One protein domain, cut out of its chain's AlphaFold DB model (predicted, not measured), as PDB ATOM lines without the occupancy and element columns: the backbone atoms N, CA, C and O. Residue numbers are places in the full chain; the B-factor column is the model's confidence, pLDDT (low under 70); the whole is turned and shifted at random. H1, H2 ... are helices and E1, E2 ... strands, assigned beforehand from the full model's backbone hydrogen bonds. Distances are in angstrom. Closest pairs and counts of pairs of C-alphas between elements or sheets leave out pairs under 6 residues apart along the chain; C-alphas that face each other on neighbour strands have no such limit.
ATOM      1  N   SER A   4     -24.359  32.915  24.906       88.00
ATOM      2  CA  SER A   4     -25.687  32.327  24.686       88.00
ATOM      3  C   SER A   4     -26.326  31.789  25.967       88.00
ATOM      4  O   SER A   4     -27.497  32.053  26.229       88.00
ATOM      5  N   SER A   5     -25.552  31.091  26.801       90.25
ATOM      6  CA  SER A   5     -26.017  30.581  28.094       90.25
ATOM      7  C   SER A   5     -26.386  31.728  29.037       90.25
ATOM      8  O   SER A   5     -27.451  31.694  29.646       90.25
ATOM      9  N   LYS A   6     -25.566  32.787  29.091       92.00
ATOM     10  CA  LYS A   6     -25.844  33.980  29.905       92.00
ATOM     11  C   LYS A   6     -27.120  34.684  29.490       92.00
ATOM     12  O   LYS A   6     -27.957  34.970  30.342       92.00
ATOM     13  N   ILE A   7     -27.285  34.907  28.193       95.06
ATOM     14  CA  ILE A   7     -28.488  35.517  27.633       95.06
ATOM     15  C   ILE A   7     -29.716  34.668  27.963       95.06
ATOM     16  O   ILE A   7     -30.685  35.200  28.495       95.06
ATOM     17  N   HIS A   8     -29.648  33.349  27.763       93.75
ATOM     18  CA  HIS A   8     -30.755  32.454  28.090       93.75
ATOM     19  C   HIS A   8     -31.132  32.509  29.578       93.75
ATOM     20  O   HIS A   8     -32.305  32.675  29.914       93.75
ATOM     21  N   THR A   9     -30.153  32.423  30.482       94.94
ATOM     22  CA  THR A   9     -30.386  32.521  31.930       94.94
ATOM     23  C   THR A   9     -31.041  33.849  32.305       94.94
ATOM     24  O   THR A   9     -31.993  33.868  33.087       94.94
ATOM     25  N   VAL A  10     -30.578  34.961  31.728       94.88
ATOM     26  CA  VAL A  10     -31.161  36.284  31.973       94.88
ATOM     27  C   VAL A  10     -32.584  36.382  31.431       94.88
ATOM     28  O   VAL A  10     -33.454  36.901  32.129       94.88
ATOM     29  N   SER A  11     -32.864  35.838  30.251       95.25
ATOM     30  CA  SER A  11     -34.223  35.781  29.711       95.25
ATOM     31  C   SER A  11     -35.172  35.010  30.620       95.25
ATOM     32  O   SER A  11     -36.270  35.488  30.900       95.25
ATOM     33  N   GLN A  12     -34.756  33.849  31.137       95.50
ATOM     34  CA  GLN A  12     -35.571  33.083  32.087       95.50
ATOM     35  C   GLN A  12     -35.782  33.841  33.398       95.50
ATOM     36  O   GLN A  12     -36.887  33.846  33.941       95.50
ATOM     37  N   ARG A  13     -34.749  34.541  33.878       94.81
ATOM     38  CA  ARG A  13     -34.860  35.417  35.044       94.81
ATOM     39  C   ARG A  13     -35.878  36.533  34.815       94.81
ATOM     40  O   ARG A  13     -36.745  36.719  35.657       94.81
ATOM     41  N   ILE A  14     -35.823  37.234  33.679       95.56
ATOM     42  CA  ILE A  14     -36.799  38.282  33.342       95.56
ATOM     43  C   ILE A  14     -38.219  37.704  33.314       95.56
ATOM     44  O   ILE A  14     -39.128  38.292  33.899       95.56
ATOM     45  N   LYS A  15     -38.401  36.528  32.701       95.25
ATOM     46  CA  LYS A  15     -39.705  35.854  32.635       95.25
ATOM     47  C   LYS A  15     -40.261  35.505  34.018       95.25
ATOM     48  O   LYS A  15     -41.454  35.667  34.266       95.25
ATOM     49  N   LYS A  16     -39.396  35.025  34.914       94.44
ATOM     50  CA  LYS A  16     -39.759  34.616  36.274       94.44
ATOM     51  C   LYS A  16     -40.033  35.816  37.182       94.44
ATOM     52  O   LYS A  16     -41.091  35.875  37.803       94.44
ATOM     53  N   ASP A  17     -39.096  36.757  37.243       95.19
ATOM     54  CA  ASP A  17     -39.103  37.861  38.209       95.19
ATOM     55  C   ASP A  17     -40.154  38.931  37.857       95.19
ATOM     56  O   ASP A  17     -40.668  39.598  38.751       95.19
ATOM     57  N   TYR A  18     -40.510  39.075  36.571       94.44
ATOM     58  CA  TYR A  18     -41.391  40.144  36.075       94.44
ATOM     59  C   TYR A  18     -42.627  39.627  35.341       94.44
ATOM     60  O   TYR A  18     -43.173  40.328  34.498       94.44
ATOM     61  N   LYS A  19     -43.109  38.418  35.662       90.75
ATOM     62  CA  LYS A  19     -44.243  37.767  34.975       90.75
ATOM     63  C   LYS A  19     -45.466  38.677  34.760       90.75
ATOM     64  O   LYS A  19     -46.136  38.558  33.744       90.75
ATOM     65  N   LYS A  20     -45.757  39.580  35.706       89.31
ATOM     66  CA  LYS A  20     -46.898  40.516  35.648       89.31
ATOM     67  C   LYS A  20     -46.703  41.689  34.676       89.31
ATOM     68  O   LYS A  20     -47.683  42.318  34.300       89.31
ATOM     69  N   ASP A  21     -45.462  41.975  34.291       90.69
ATOM     70  CA  ASP A  21     -45.078  43.098  33.428       90.69
ATOM     71  C   ASP A  21     -44.790  42.663  31.979       90.69
ATOM     72  O   ASP A  21     -44.442  43.496  31.135       90.69
ATOM     73  N   LEU A  22     -44.897  41.360  31.693       93.06
ATOM     74  CA  LEU A  22     -44.724  40.792  30.359       93.06
ATOM     75  C   LEU A  22     -46.027  40.867  29.574       93.06
ATOM     76  O   LEU A  22     -47.118  40.740  30.129       93.06
ATOM     77  N   VAL A  23     -45.897  40.999  28.259       93.81
ATOM     78  CA  VAL A  23     -47.027  40.906  27.338       93.81
ATOM     79  C   VAL A  23     -46.765  39.767  26.366       93.81
ATOM     80  O   VAL A  23     -45.713  39.725  25.734       93.81
ATOM     81  N   GLU A  24     -47.712  38.843  26.246       92.88
ATOM     82  CA  GLU A  24     -47.642  37.732  25.297       92.88
ATOM     83  C   GLU A  24     -48.539  38.030  24.091       92.88
ATOM     84  O   GLU A  24     -49.721  38.329  24.241       92.88
ATOM     85  N   GLU A  25     -47.976  37.975  22.883       91.44
ATOM     86  CA  GLU A  25     -48.722  38.154  21.631       91.44
ATOM     87  C   GLU A  25     -48.067  37.318  20.522       91.44
ATOM     88  O   GLU A  25     -46.856  37.399  20.307       91.44
ATOM     89  N   ASN A  26     -48.851  36.517  19.790       87.00
ATOM     90  CA  ASN A  26     -48.373  35.686  18.674       87.00
ATOM     91  C   ASN A  26     -47.137  34.833  19.031       87.00
ATOM     92  O   ASN A  26     -46.128  34.882  18.327       87.00
ATOM     93  N   ASN A  27     -47.182  34.109  20.157       86.88
ATOM     94  CA  ASN A  27     -46.081  33.290  20.695       86.88
ATOM     95  C   ASN A  27     -44.776  34.051  21.004       86.88
ATOM     96  O   ASN A  27     -43.742  33.434  21.249       86.88
ATOM     97  N   ASN A  28     -44.809  35.384  21.017       91.19
ATOM     98  CA  ASN A  28     -43.679  36.218  21.403       91.19
ATOM     99  C   ASN A  28     -43.926  36.832  22.780       91.19
ATOM    100  O   ASN A  28     -45.047  37.219  23.116       91.19
ATOM    101  N   ILE A  29     -42.850  36.948  23.554       95.44
ATOM    102  CA  ILE A  29     -42.844  37.638  24.841       95.44
ATOM    103  C   ILE A  29     -42.289  39.031  24.610       95.44
ATOM    104  O   ILE A  29     -41.191  39.188  24.075       95.44
ATOM    105  N   TYR A  30     -43.033  40.030  25.053       95.94
ATOM    106  CA  TYR A  30     -42.681  41.426  24.920       95.94
ATOM    107  C   TYR A  30     -42.421  42.052  26.278       95.94
ATOM    108  O   TYR A  30     -43.109  41.781  27.265       95.94
ATOM    109  N   VAL A  31     -41.423  42.929  26.306       95.50
ATOM    110  CA  VAL A  31     -40.990  43.639  27.503       95.50
ATOM    111  C   VAL A  31     -41.020  45.140  27.262       95.50
ATOM    112  O   VAL A  31     -40.706  45.631  26.177       95.50
ATOM    113  N   ASN A  32     -41.411  45.898  28.283       92.62
ATOM    114  CA  ASN A  32     -41.346  47.352  28.213       92.62
ATOM    115  C   ASN A  32     -39.881  47.841  28.255       92.62
ATOM    116  O   ASN A  32     -38.942  47.094  28.542       92.62
ATOM    117  N   LYS A  33     -39.682  49.135  28.003       91.12
ATOM    118  CA  LYS A  33     -38.358  49.779  28.012       91.12
ATOM    119  C   LYS A  33     -37.570  49.573  29.312       91.12
ATOM    120  O   LYS A  33     -36.357  49.393  29.262       91.12
ATOM    121  N   TYR A  34     -38.240  49.606  30.462       92.38
ATOM    122  CA  TYR A  34     -37.593  49.416  31.761       92.38
ATOM    123  C   TYR A  34     -36.987  48.013  31.883       92.38
ATOM    124  O   TYR A  34     -35.825  47.860  32.261       92.38
ATOM    125  N   LEU A  35     -37.744  46.992  31.486       94.56
ATOM    126  CA  LEU A  35     -37.267  45.613  31.461       94.56
ATOM    127  C   LEU A  35     -36.191  45.382  30.394       94.56
ATOM    128  O   LEU A  35     -35.264  44.620  30.648       94.56
ATOM    129  N   ALA A  36     -36.249  46.077  29.254       94.50
ATOM    130  CA  ALA A  36     -35.170  46.047  28.266       94.50
ATOM    131  C   ALA A  36     -33.848  46.589  28.845       94.50
ATOM    132  O   ALA A  36     -32.804  45.962  28.682       94.50
ATOM    133  N   ILE A  37     -33.880  47.701  29.594       93.88
ATOM    134  CA  ILE A  37     -32.694  48.222  30.304       93.88
ATOM    135  C   ILE A  37     -32.177  47.190  31.315       93.88
ATOM    136  O   ILE A  37     -30.982  46.893  31.337       93.88
ATOM    137  N   LYS A  38     -33.069  46.601  32.124       94.69
ATOM    138  CA  LYS A  38     -32.693  45.565  33.101       94.69
ATOM    139  C   LYS A  38     -32.089  44.324  32.454       94.69
ATOM    140  O   LYS A  38     -31.135  43.770  32.991       94.69
ATOM    141  N   PHE A  39     -32.608  43.903  31.305       95.94
ATOM    142  CA  PHE A  39     -32.057  42.793  30.538       95.94
ATOM    143  C   PHE A  39     -30.580  43.043  30.194       95.94
ATOM    144  O   PHE A  39     -29.726  42.217  30.513       95.94
ATOM    145  N   PHE A  40     -30.262  44.222  29.647       95.00
ATOM    146  CA  PHE A  40     -28.888  44.620  29.322       95.00
ATOM    147  C   PHE A  40     -27.988  44.771  30.562       95.00
ATOM    148  O   PHE A  40     -26.804  44.434  30.518       95.00
ATOM    149  N   GLN A  41     -28.547  45.203  31.697       92.31
ATOM    150  CA  GLN A  41     -27.834  45.221  32.978       92.31
ATOM    151  C   GLN A  41     -27.486  43.808  33.460       92.31
ATOM    152  O   GLN A  41     -26.345  43.549  33.816       92.31
ATOM    153  N   TYR A  42     -28.431  42.866  33.426       93.75
ATOM    154  CA  TYR A  42     -28.198  41.497  33.896       93.75
ATOM    155  C   TYR A  42     -27.196  40.706  33.051       93.75
ATOM    156  O   TYR A  42     -26.606  39.748  33.554       93.75
ATOM    157  N   ILE A  43     -26.978  41.087  31.791       93.19
ATOM    158  CA  ILE A  43     -25.924  40.490  30.964       93.19
ATOM    159  C   ILE A  43     -24.562  41.207  31.099       93.19
ATOM    160  O   ILE A  43     -23.610  40.846  30.410       93.19
ATOM    161  N   ASP A  44     -24.412  42.187  31.993       89.50
ATOM    162  CA  ASP A  44     -23.211  43.034  32.115       89.50
ATOM    163  C   ASP A  44     -22.858  43.776  30.806       89.50
ATOM    164  O   ASP A  44     -21.694  43.965  30.446       89.50
ATOM    165  N   ARG A  45     -23.883  44.205  30.060       92.06
ATOM    166  CA  ARG A  45     -23.768  45.109  28.902       92.06
ATOM    167  C   ARG A  45     -24.637  46.329  29.148       92.06
ATOM    168  O   ARG A  45     -25.622  46.553  28.462       92.06
ATOM    169  N   HIS A  46     -24.303  47.075  30.196       89.69
ATOM    170  CA  HIS A  46     -25.126  48.165  30.712       89.69
ATOM    171  C   HIS A  46     -25.302  49.264  29.656       89.69
ATOM    172  O   HIS A  46     -24.434  50.118  29.504       89.69
ATOM    173  N   LEU A  47     -26.432  49.251  28.951       88.94
ATOM    174  CA  LEU A  47     -26.827  50.322  28.043       88.94
ATOM    175  C   LEU A  47     -27.588  51.396  28.819       88.94
ATOM    176  O   LEU A  47     -28.500  51.082  29.593       88.94
ATOM    177  N   LEU A  48     -27.248  52.664  28.589       86.44
ATOM    178  CA  LEU A  48     -28.021  53.771  29.133       86.44
ATOM    179  C   LEU A  48     -29.328  53.924  28.353       86.44
ATOM    180  O   LEU A  48     -29.460  53.520  27.196       86.44
ATOM    181  N   GLU A  49     -30.304  54.583  28.968       87.69
ATOM    182  CA  GLU A  49     -31.584  54.861  28.322       87.69
ATOM    183  C   GLU A  49     -31.412  55.578  26.973       87.69
ATOM    184  O   GLU A  49     -32.067  55.211  25.992       87.69
ATOM    185  N   LYS A  50     -30.491  56.549  26.905       86.44
ATOM    186  CA  LYS A  50     -30.145  57.270  25.673       86.44
ATOM    187  C   LYS A  50     -29.615  56.346  24.574       86.44
ATOM    188  O   LYS A  50     -29.925  56.562  23.408       86.44
ATOM    189  N   ASP A  51     -28.907  55.277  24.931       87.25
ATOM    190  CA  ASP A  51     -28.336  54.325  23.975       87.25
ATOM    191  C   ASP A  51     -29.410  53.422  23.369       87.25
ATOM    192  O   ASP A  51     -29.402  53.168  22.162       87.25
ATOM    193  N   ILE A  52     -30.374  52.983  24.184       87.50
ATOM    194  CA  ILE A  52     -31.538  52.223  23.712       87.50
ATOM    195  C   ILE A  52     -32.493  53.134  22.926       87.50
ATOM    196  O   ILE A  52     -33.140  52.691  21.981       87.50
ATOM    197  N   ASN A  53     -32.619  54.411  23.304       85.88
ATOM    198  CA  ASN A  53     -33.376  55.392  22.521       85.88
ATOM    199  C   ASN A  53     -32.726  55.617  21.151       85.88
ATOM    200  O   ASN A  53     -33.425  55.645  20.147       85.88
ATOM    201  N   PHE A  54     -31.400  55.722  21.094       83.62
ATOM    202  CA  PHE A  54     -30.681  55.862  19.834       83.62
ATOM    203  C   PHE A  54     -30.902  54.651  18.918       83.62
ATOM    204  O   PHE A  54     -31.310  54.804  17.772       83.62
ATOM    205  N   ARG A  55     -30.735  53.438  19.460       85.75
ATOM    206  CA  ARG A  55     -30.922  52.171  18.730       85.75
ATOM    207  C   ARG A  55     -32.336  51.964  18.203       85.75
ATOM    208  O   ARG A  55     -32.493  51.215  17.246       85.75
ATOM    209  N   ARG A  56     -33.336  52.603  18.824       80.00
ATOM    210  CA  ARG A  56     -34.739  52.522  18.397       80.00
ATOM    211  C   ARG A  56     -35.183  53.628  17.460       80.00
ATOM    212  O   ARG A  56     -36.309  53.521  16.992       80.00
ATOM    213  N   LYS A  57     -34.411  54.717  17.321       71.38
ATOM    214  CA  LYS A  57     -34.885  55.956  16.688       71.38
ATOM    215  C   LYS A  57     -35.518  55.583  15.348       71.38
ATOM    216  O   LYS A  57     -34.833  55.006  14.504       71.38
ATOM    217  N   ASP A  58     -36.831  55.811  15.234       66.62
ATOM    218  CA  ASP A  58     -37.615  55.411  14.066       66.62
ATOM    219  C   ASP A  58     -36.892  55.882  12.815       66.62
ATOM    220  O   ASP A  58     -36.412  57.012  12.817       66.62
ATOM    221  N   SER A  59     -36.820  55.013  11.800       65.31
ATOM    222  CA  SER A  59     -36.352  55.288  10.434       65.31
ATOM    223  C   SER A  59     -35.666  56.648  10.280       65.31
ATOM    224  O   SER A  59     -36.267  57.595   9.769       65.31
ATOM    225  N   LEU A  60     -34.447  56.770  10.809       77.19
ATOM    226  CA  LEU A  60     -33.726  58.031  10.764       77.19
ATOM    227  C   LEU A  60     -33.424  58.319   9.290       77.19
ATOM    228  O   LEU A  60     -32.909  57.453   8.593       77.19
ATOM    229  N   PHE A  61     -33.736  59.511   8.798       80.06
ATOM    230  CA  PHE A  61     -33.307  59.903   7.460       80.06
ATOM    231  C   PHE A  61     -31.962  60.615   7.554       80.06
ATOM    232  O   PHE A  61     -31.804  61.562   8.325       80.06
ATOM    233  N   LEU A  62     -30.992  60.128   6.786       80.94
ATOM    234  CA  LEU A  62     -29.695  60.765   6.579       80.94
ATOM    235  C   LEU A  62     -29.595  61.144   5.104       80.94
ATOM    236  O   LEU A  62     -29.306  60.308   4.248       80.94
ATOM    237  N   GLY A  63     -29.915  62.402   4.800       78.88
ATOM    238  CA  GLY A  63     -30.160  62.834   3.428       78.88
ATOM    239  C   GLY A  63     -31.364  62.099   2.835       78.88
ATOM    240  O   GLY A  63     -32.460  62.148   3.389       78.88
ATOM    241  N   GLN A  64     -31.154  61.406   1.715       79.44
ATOM    242  CA  GLN A  64     -32.189  60.607   1.045       79.44
ATOM    243  C   GLN A  64     -32.244  59.150   1.539       79.44
ATOM    244  O   GLN A  64     -33.163  58.411   1.183       79.44
ATOM    245  N   GLU A  65     -31.282  58.714   2.357       81.38
ATOM    246  CA  GLU A  65     -31.201  57.330   2.825       81.38
ATOM    247  C   GLU A  65     -32.011  57.118   4.109       81.38
ATOM    248  O   GLU A  65     -31.889  57.863   5.085       81.38
ATOM    249  N   LYS A  66     -32.811  56.047   4.122       83.69
ATOM    250  CA  LYS A  66     -33.539  55.582   5.306       83.69
ATOM    251  C   LYS A  66     -32.651  54.648   6.133       83.69
ATOM    252  O   LYS A  66     -32.283  53.565   5.685       83.69
ATOM    253  N   VAL A  67     -32.353  55.047   7.362       81.88
ATOM    254  CA  VAL A  67     -31.539  54.313   8.336       81.88
ATOM    255  C   VAL A  67     -32.458  53.469   9.218       81.88
ATOM    256  O   VAL A  67     -33.321  53.997   9.921       81.88
ATOM    257  N   ASN A  68     -32.282  52.149   9.189       83.31
ATOM    258  CA  ASN A  68     -33.078  51.239  10.012       83.31
ATOM    259  C   ASN A  68     -32.574  51.211  11.468       83.31
ATOM    260  O   ASN A  68     -31.361  51.198  11.690       83.31
ATOM    261  N   PRO A  69     -33.479  51.148  12.461       86.31
ATOM    262  CA  PRO A  69     -33.091  50.990  13.857       86.31
ATOM    263  C   PRO A  69     -32.437  49.622  14.107       86.31
ATOM    264  O   PRO A  69     -32.764  48.624  13.466       86.31
ATOM    265  N   GLU A  70     -31.528  49.564  15.081       86.44
ATOM    266  CA  GLU A  70     -30.898  48.315  15.536       86.44
ATOM    267  C   GLU A  70     -31.805  47.491  16.458       86.44
ATOM    268  O   GLU A  70     -31.639  46.276  16.564       86.44
ATOM    269  N   LEU A  71     -32.728  48.169  17.144       89.56
ATOM    270  CA  LEU A  71     -33.771  47.582  17.979       89.56
ATOM    271  C   LEU A  71     -35.114  48.183  17.583       89.56
ATOM    272  O   LEU A  71     -35.315  49.391  17.680       89.56
ATOM    273  N   THR A  72     -36.054  47.346  17.193       88.25
ATOM    274  CA  THR A  72     -37.426  47.741  16.906       88.25
ATOM    275  C   THR A  72     -38.273  47.681  18.169       88.25
ATOM    276  O   THR A  72     -37.987  46.983  19.139       88.25
ATOM    277  N   ASN A  73     -39.322  48.486  18.194       88.75
ATOM    278  CA  ASN A  73     -40.369  48.357  19.189       88.75
ATOM    279  C   ASN A  73     -41.713  48.441  18.481       88.75
ATOM    280  O   ASN A  73     -41.811  48.904  17.344       88.75
ATOM    281  N   LYS A  74     -42.756  47.993  19.166       89.81
ATOM    282  CA  LYS A  74     -44.116  48.135  18.665       89.81
ATOM    283  C   LYS A  74     -45.095  48.433  19.784       89.81
ATOM    284  O   LYS A  74     -44.843  48.141  20.957       89.81
ATOM    285  N   ARG A  75     -46.239  48.992  19.401       90.44
ATOM    286  CA  ARG A  75     -47.428  49.016  20.254       90.44
ATOM    287  C   ARG A  75     -48.082  47.641  20.210       90.44
ATOM    288  O   ARG A  75     -48.128  47.017  19.153       90.44
ATOM    289  N   ILE A  76     -48.592  47.194  21.351       89.44
ATOM    290  CA  ILE A  76     -49.332  45.935  21.463       89.44
ATOM    291  C   ILE A  76     -50.792  46.258  21.763       89.44
ATOM    292  O   ILE A  76     -51.087  47.132  22.586       89.44
ATOM    293  N   LYS A  77     -51.714  45.575  21.076       88.19
ATOM    294  CA  LYS A  77     -53.154  45.809  21.233       88.19
ATOM    295  C   LYS A  77     -53.561  45.589  22.697       88.19
ATOM    296  O   LYS A  77     -53.168  44.611  23.321       88.19
ATOM    297  N   GLY A  78     -54.335  46.520  23.254       86.88
ATOM    298  CA  GLY A  78     -54.790  46.456  24.651       86.88
ATOM    299  C   GLY A  78     -53.790  46.962  25.700       86.88
ATOM    300  O   GLY A  78     -54.140  47.008  26.872       86.88
ATOM    301  N   GLN A  79     -52.586  47.399  25.310       87.56
ATOM    302  CA  GLN A  79     -51.550  47.905  26.233       87.56
ATOM    303  C   GLN A  79     -51.371  49.437  26.192       87.56
ATOM    304  O   GLN A  79     -50.376  49.988  26.675       87.56
ATOM    305  N   GLY A  80     -52.342  50.142  25.604       86.38
ATOM    306  CA  GLY A  80     -52.315  51.595  25.425       86.38
ATOM    307  C   GLY A  80     -51.189  52.069  24.497       86.38
ATOM    308  O   GLY A  80     -50.783  51.372  23.572       86.38
ATOM    309  N   ASN A  81     -50.664  53.271  24.758       84.19
ATOM    310  CA  ASN A  81     -49.609  53.905  23.950       84.19
ATOM    311  C   ASN A  81     -48.180  53.461  24.319       84.19
ATOM    312  O   ASN A  81     -47.208  54.099  23.913       84.19
ATOM    313  N   ARG A  82     -48.030  52.394  25.111       87.44
ATOM    314  CA  ARG A  82     -46.717  51.888  25.529       87.44
ATOM    315  C   ARG A  82     -46.025  51.167  24.368       87.44
ATOM    316  O   ARG A  82     -46.669  50.484  23.573       87.44
ATOM    317  N   LEU A  83     -44.706  51.321  24.297       89.31
ATOM    318  CA  LEU A  83     -43.848  50.641  23.328       89.31
ATOM    319  C   LEU A  83     -43.143  49.462  23.994       89.31
ATOM    320  O   LEU A  83     -42.638  49.583  25.116       89.31
ATOM    321  N   PHE A  84     -43.091  48.348  23.276       92.81
ATOM    322  CA  PHE A  84     -42.527  47.099  23.760       92.81
ATOM    323  C   PHE A  84     -41.503  46.531  22.783       92.81
ATOM    324  O   PHE A  84     -41.653  46.664  21.569       92.81
ATOM    325  N   PHE A  85     -40.492  45.871  23.337       94.00
ATOM    326  CA  PHE A  85     -39.462  45.133  22.614       94.00
ATOM    327  C   PHE A  85     -39.788  43.649  22.667       94.00
ATOM    328  O   PHE A  85     -40.197  43.156  23.720       94.00
ATOM    329  N   SER A  86     -39.577  42.928  21.568       94.81
ATOM    330  CA  SER A  86     -39.593  41.469  21.644       94.81
ATOM    331  C   SER A  86     -38.393  40.996  22.462       94.81
ATOM    332  O   SER A  86     -37.265  41.431  22.230       94.81
ATOM    333  N   LEU A  87     -38.601  40.074  23.399       95.62
ATOM    334  CA  LEU A  87     -37.502  39.492  24.167       95.62
ATOM    335  C   LEU A  87     -36.512  38.760  23.250       95.62
ATOM    336  O   LEU A  87     -35.308  38.885  23.445       95.62
ATOM    337  N   SER A  88     -36.996  38.080  22.204       94.00
ATOM    338  CA  SER A  88     -36.132  37.406  21.220       94.00
ATOM    339  C   SER A  88     -35.253  38.386  20.439       94.00
ATOM    340  O   SER A  88     -34.112  38.085  20.096       94.00
ATOM    341  N   GLU A  89     -35.751  39.593  20.184       93.81
ATOM    342  CA  GLU A  89     -34.976  40.648  19.541       93.81
ATOM    343  C   GLU A  89     -33.872  41.172  20.465       93.81
ATOM    344  O   GLU A  89     -32.734  41.332  20.022       93.81
ATOM    345  N   LEU A  90     -34.171  41.364  21.756       95.19
ATOM    346  CA  LEU A  90     -33.165  41.736  22.754       95.19
ATOM    347  C   LEU A  90     -32.080  40.659  22.896       95.19
ATOM    348  O   LEU A  90     -30.898  40.993  22.959       95.19
ATOM    349  N   GLU A  91     -32.462  39.379  22.899       95.62
ATOM    350  CA  GLU A  91     -31.536  38.238  22.918       95.62
ATOM    351  C   GLU A  91     -30.612  38.239  21.694       95.62
ATOM    352  O   GLU A  91     -29.387  38.173  21.830       95.62
ATOM    353  N   ASN A  92     -31.187  38.379  20.498       93.88
ATOM    354  CA  ASN A  92     -30.433  38.440  19.248       93.88
ATOM    355  C   ASN A  92     -29.482  39.639  19.215       93.88
ATOM    356  O   ASN A  92     -28.333  39.516  18.781       93.88
ATOM    357  N   TYR A  93     -29.933  40.802  19.688       93.50
ATOM    358  CA  TYR A  93     -29.093  41.988  19.774       93.50
ATOM    359  C   TYR A  93     -27.961  41.812  20.789       93.50
ATOM    360  O   TYR A  93     -26.817  42.146  20.491       93.50
ATOM    361  N   ALA A  94     -28.233  41.217  21.950       94.75
ATOM    362  CA  ALA A  94     -27.208  40.920  22.944       94.75
ATOM    363  C   ALA A  94     -26.129  39.971  22.407       94.75
ATOM    364  O   ALA A  94     -24.943  40.211  22.630       94.75
ATOM    365  N   LEU A  95     -26.503  38.941  21.639       93.88
ATOM    366  CA  LEU A  95     -25.530  38.073  20.965       93.88
ATOM    367  C   LEU A  95     -24.645  38.859  19.988       93.88
ATOM    368  O   LEU A  95     -23.433  38.647  19.957       93.88
ATOM    369  N   LYS A  96     -25.229  39.787  19.218       92.38
ATOM    370  CA  LYS A  96     -24.466  40.681  18.332       92.38
ATOM    371  C   LYS A  96     -23.528  41.591  19.126       92.38
ATOM    372  O   LYS A  96     -22.376  41.731  18.732       92.38
ATOM    373  N   LEU A  97     -23.980  42.154  20.248       92.69
ATOM    374  CA  LEU A  97     -23.139  42.978  21.122       92.69
ATOM    375  C   LEU A  97     -21.929  42.201  21.635       92.69
ATOM    376  O   LEU A  97     -20.822  42.718  21.567       92.69
ATOM    377  N   TYR A  98     -22.096  40.960  22.100       92.81
ATOM    378  CA  TYR A  98     -20.955  40.155  22.553       92.81
ATOM    379  C   TYR A  98     -19.932  39.898  21.448       92.81
ATOM    380  O   TYR A  98     -18.742  39.973  21.715       92.81
ATOM    381  N   LYS A  99     -20.380  39.652  20.212       92.25
ATOM    382  CA  LYS A  99     -19.471  39.491  19.065       92.25
ATOM    383  C   LYS A  99     -18.732  40.778  18.698       92.25
ATOM    384  O   LYS A  99     -17.642  40.712  18.154       92.25
TER     385      LYS A  99
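What this domain is: This is residues 4 to 99 of the 318 residues of an uncharacterized protein of Halothece sp. (strain PCC 7418) (UniProt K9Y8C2). Three helices, H1, H2 and H4, make a triangular core, with a small sheet of three strands at one end of it and H2 and H4 over one face of that sheet. From H2 the chain goes out through the short helix H3 to a small hairpin, E3 and E4, which lies farthest from the middle, then comes back through a long link to the sheet. The printed part has 96 residues, with four named helices and five named strands in the order H1 E1 E2 H2 H3 E3 E4 E5 H4. The larger sheet has the order E1 E2 E5, and both sheets are antiparallel. The class is mixed, helices and strands, and the whole is compact, with a radius of gyration of the C-alphas of 13.7 A and spans of 44 by 36 by 22 A.

Where its parts are: Find C-alpha 4 at (-25.687, 32.327, 24.686); from there H1, residues 4 to 17, runs 19.8 A. Next come E1, residues 23 to 25, and E2, residues 28 to 32, 13.3 A long. H2, residues 33 to 42, begins at C-alpha 33 at (-38.358, 49.779, 28.012) and runs 14.4 A; H3, residues 49 to 56, runs 10.7 A. After E3, residues 60 to 62, E4, residues 65 to 67, and E5, residues 83 to 86, look for H4, residues 87 to 99, which runs 18.7 A to C-alpha 99 at (-19.471, 39.491, 19.065).

How they stand to each other: H1 and H4 touch, closest at the C-alphas of Ile 7 and Glu 91, 6.2 A, opposite ways at a shallow tilt of 33 degrees, only just short of steep. H1 touches H2 with residues 10 to 14 alone, closest at the C-alphas of Val 10 and Tyr 42, 6.3 A. H2 and H4 only just touch, with 3 pairs of C-alphas within 8 A, closest at Ala 36 and Leu 90, 7.3 A. Both are on the same face of the sheet. In the hairpin E1 and E2, N 30 is 2.8 A from O 23; between E2 and E5, N 31 is 2.9 A from O 85. In the hairpin E3 and E4, N 67 is 2.8 A from O 60. In H1, H2, H3 and H4 every O i to N i+4 pair is within hydrogen-bond range. H3 is close to but not clearly touching H2.

The domain as a whole: The C-alphas farthest apart are those of Lys 16 and Gln 64, 44.4 A. The printed part has no cut. The link from E4 to E5 is long, residues 68 to 82, and its residues 74 to 75 pair antiparallel with residues 83 to 84 of E5. The mean pLDDT of the printed part is 89.7, and residues 58 to 59 are under 70.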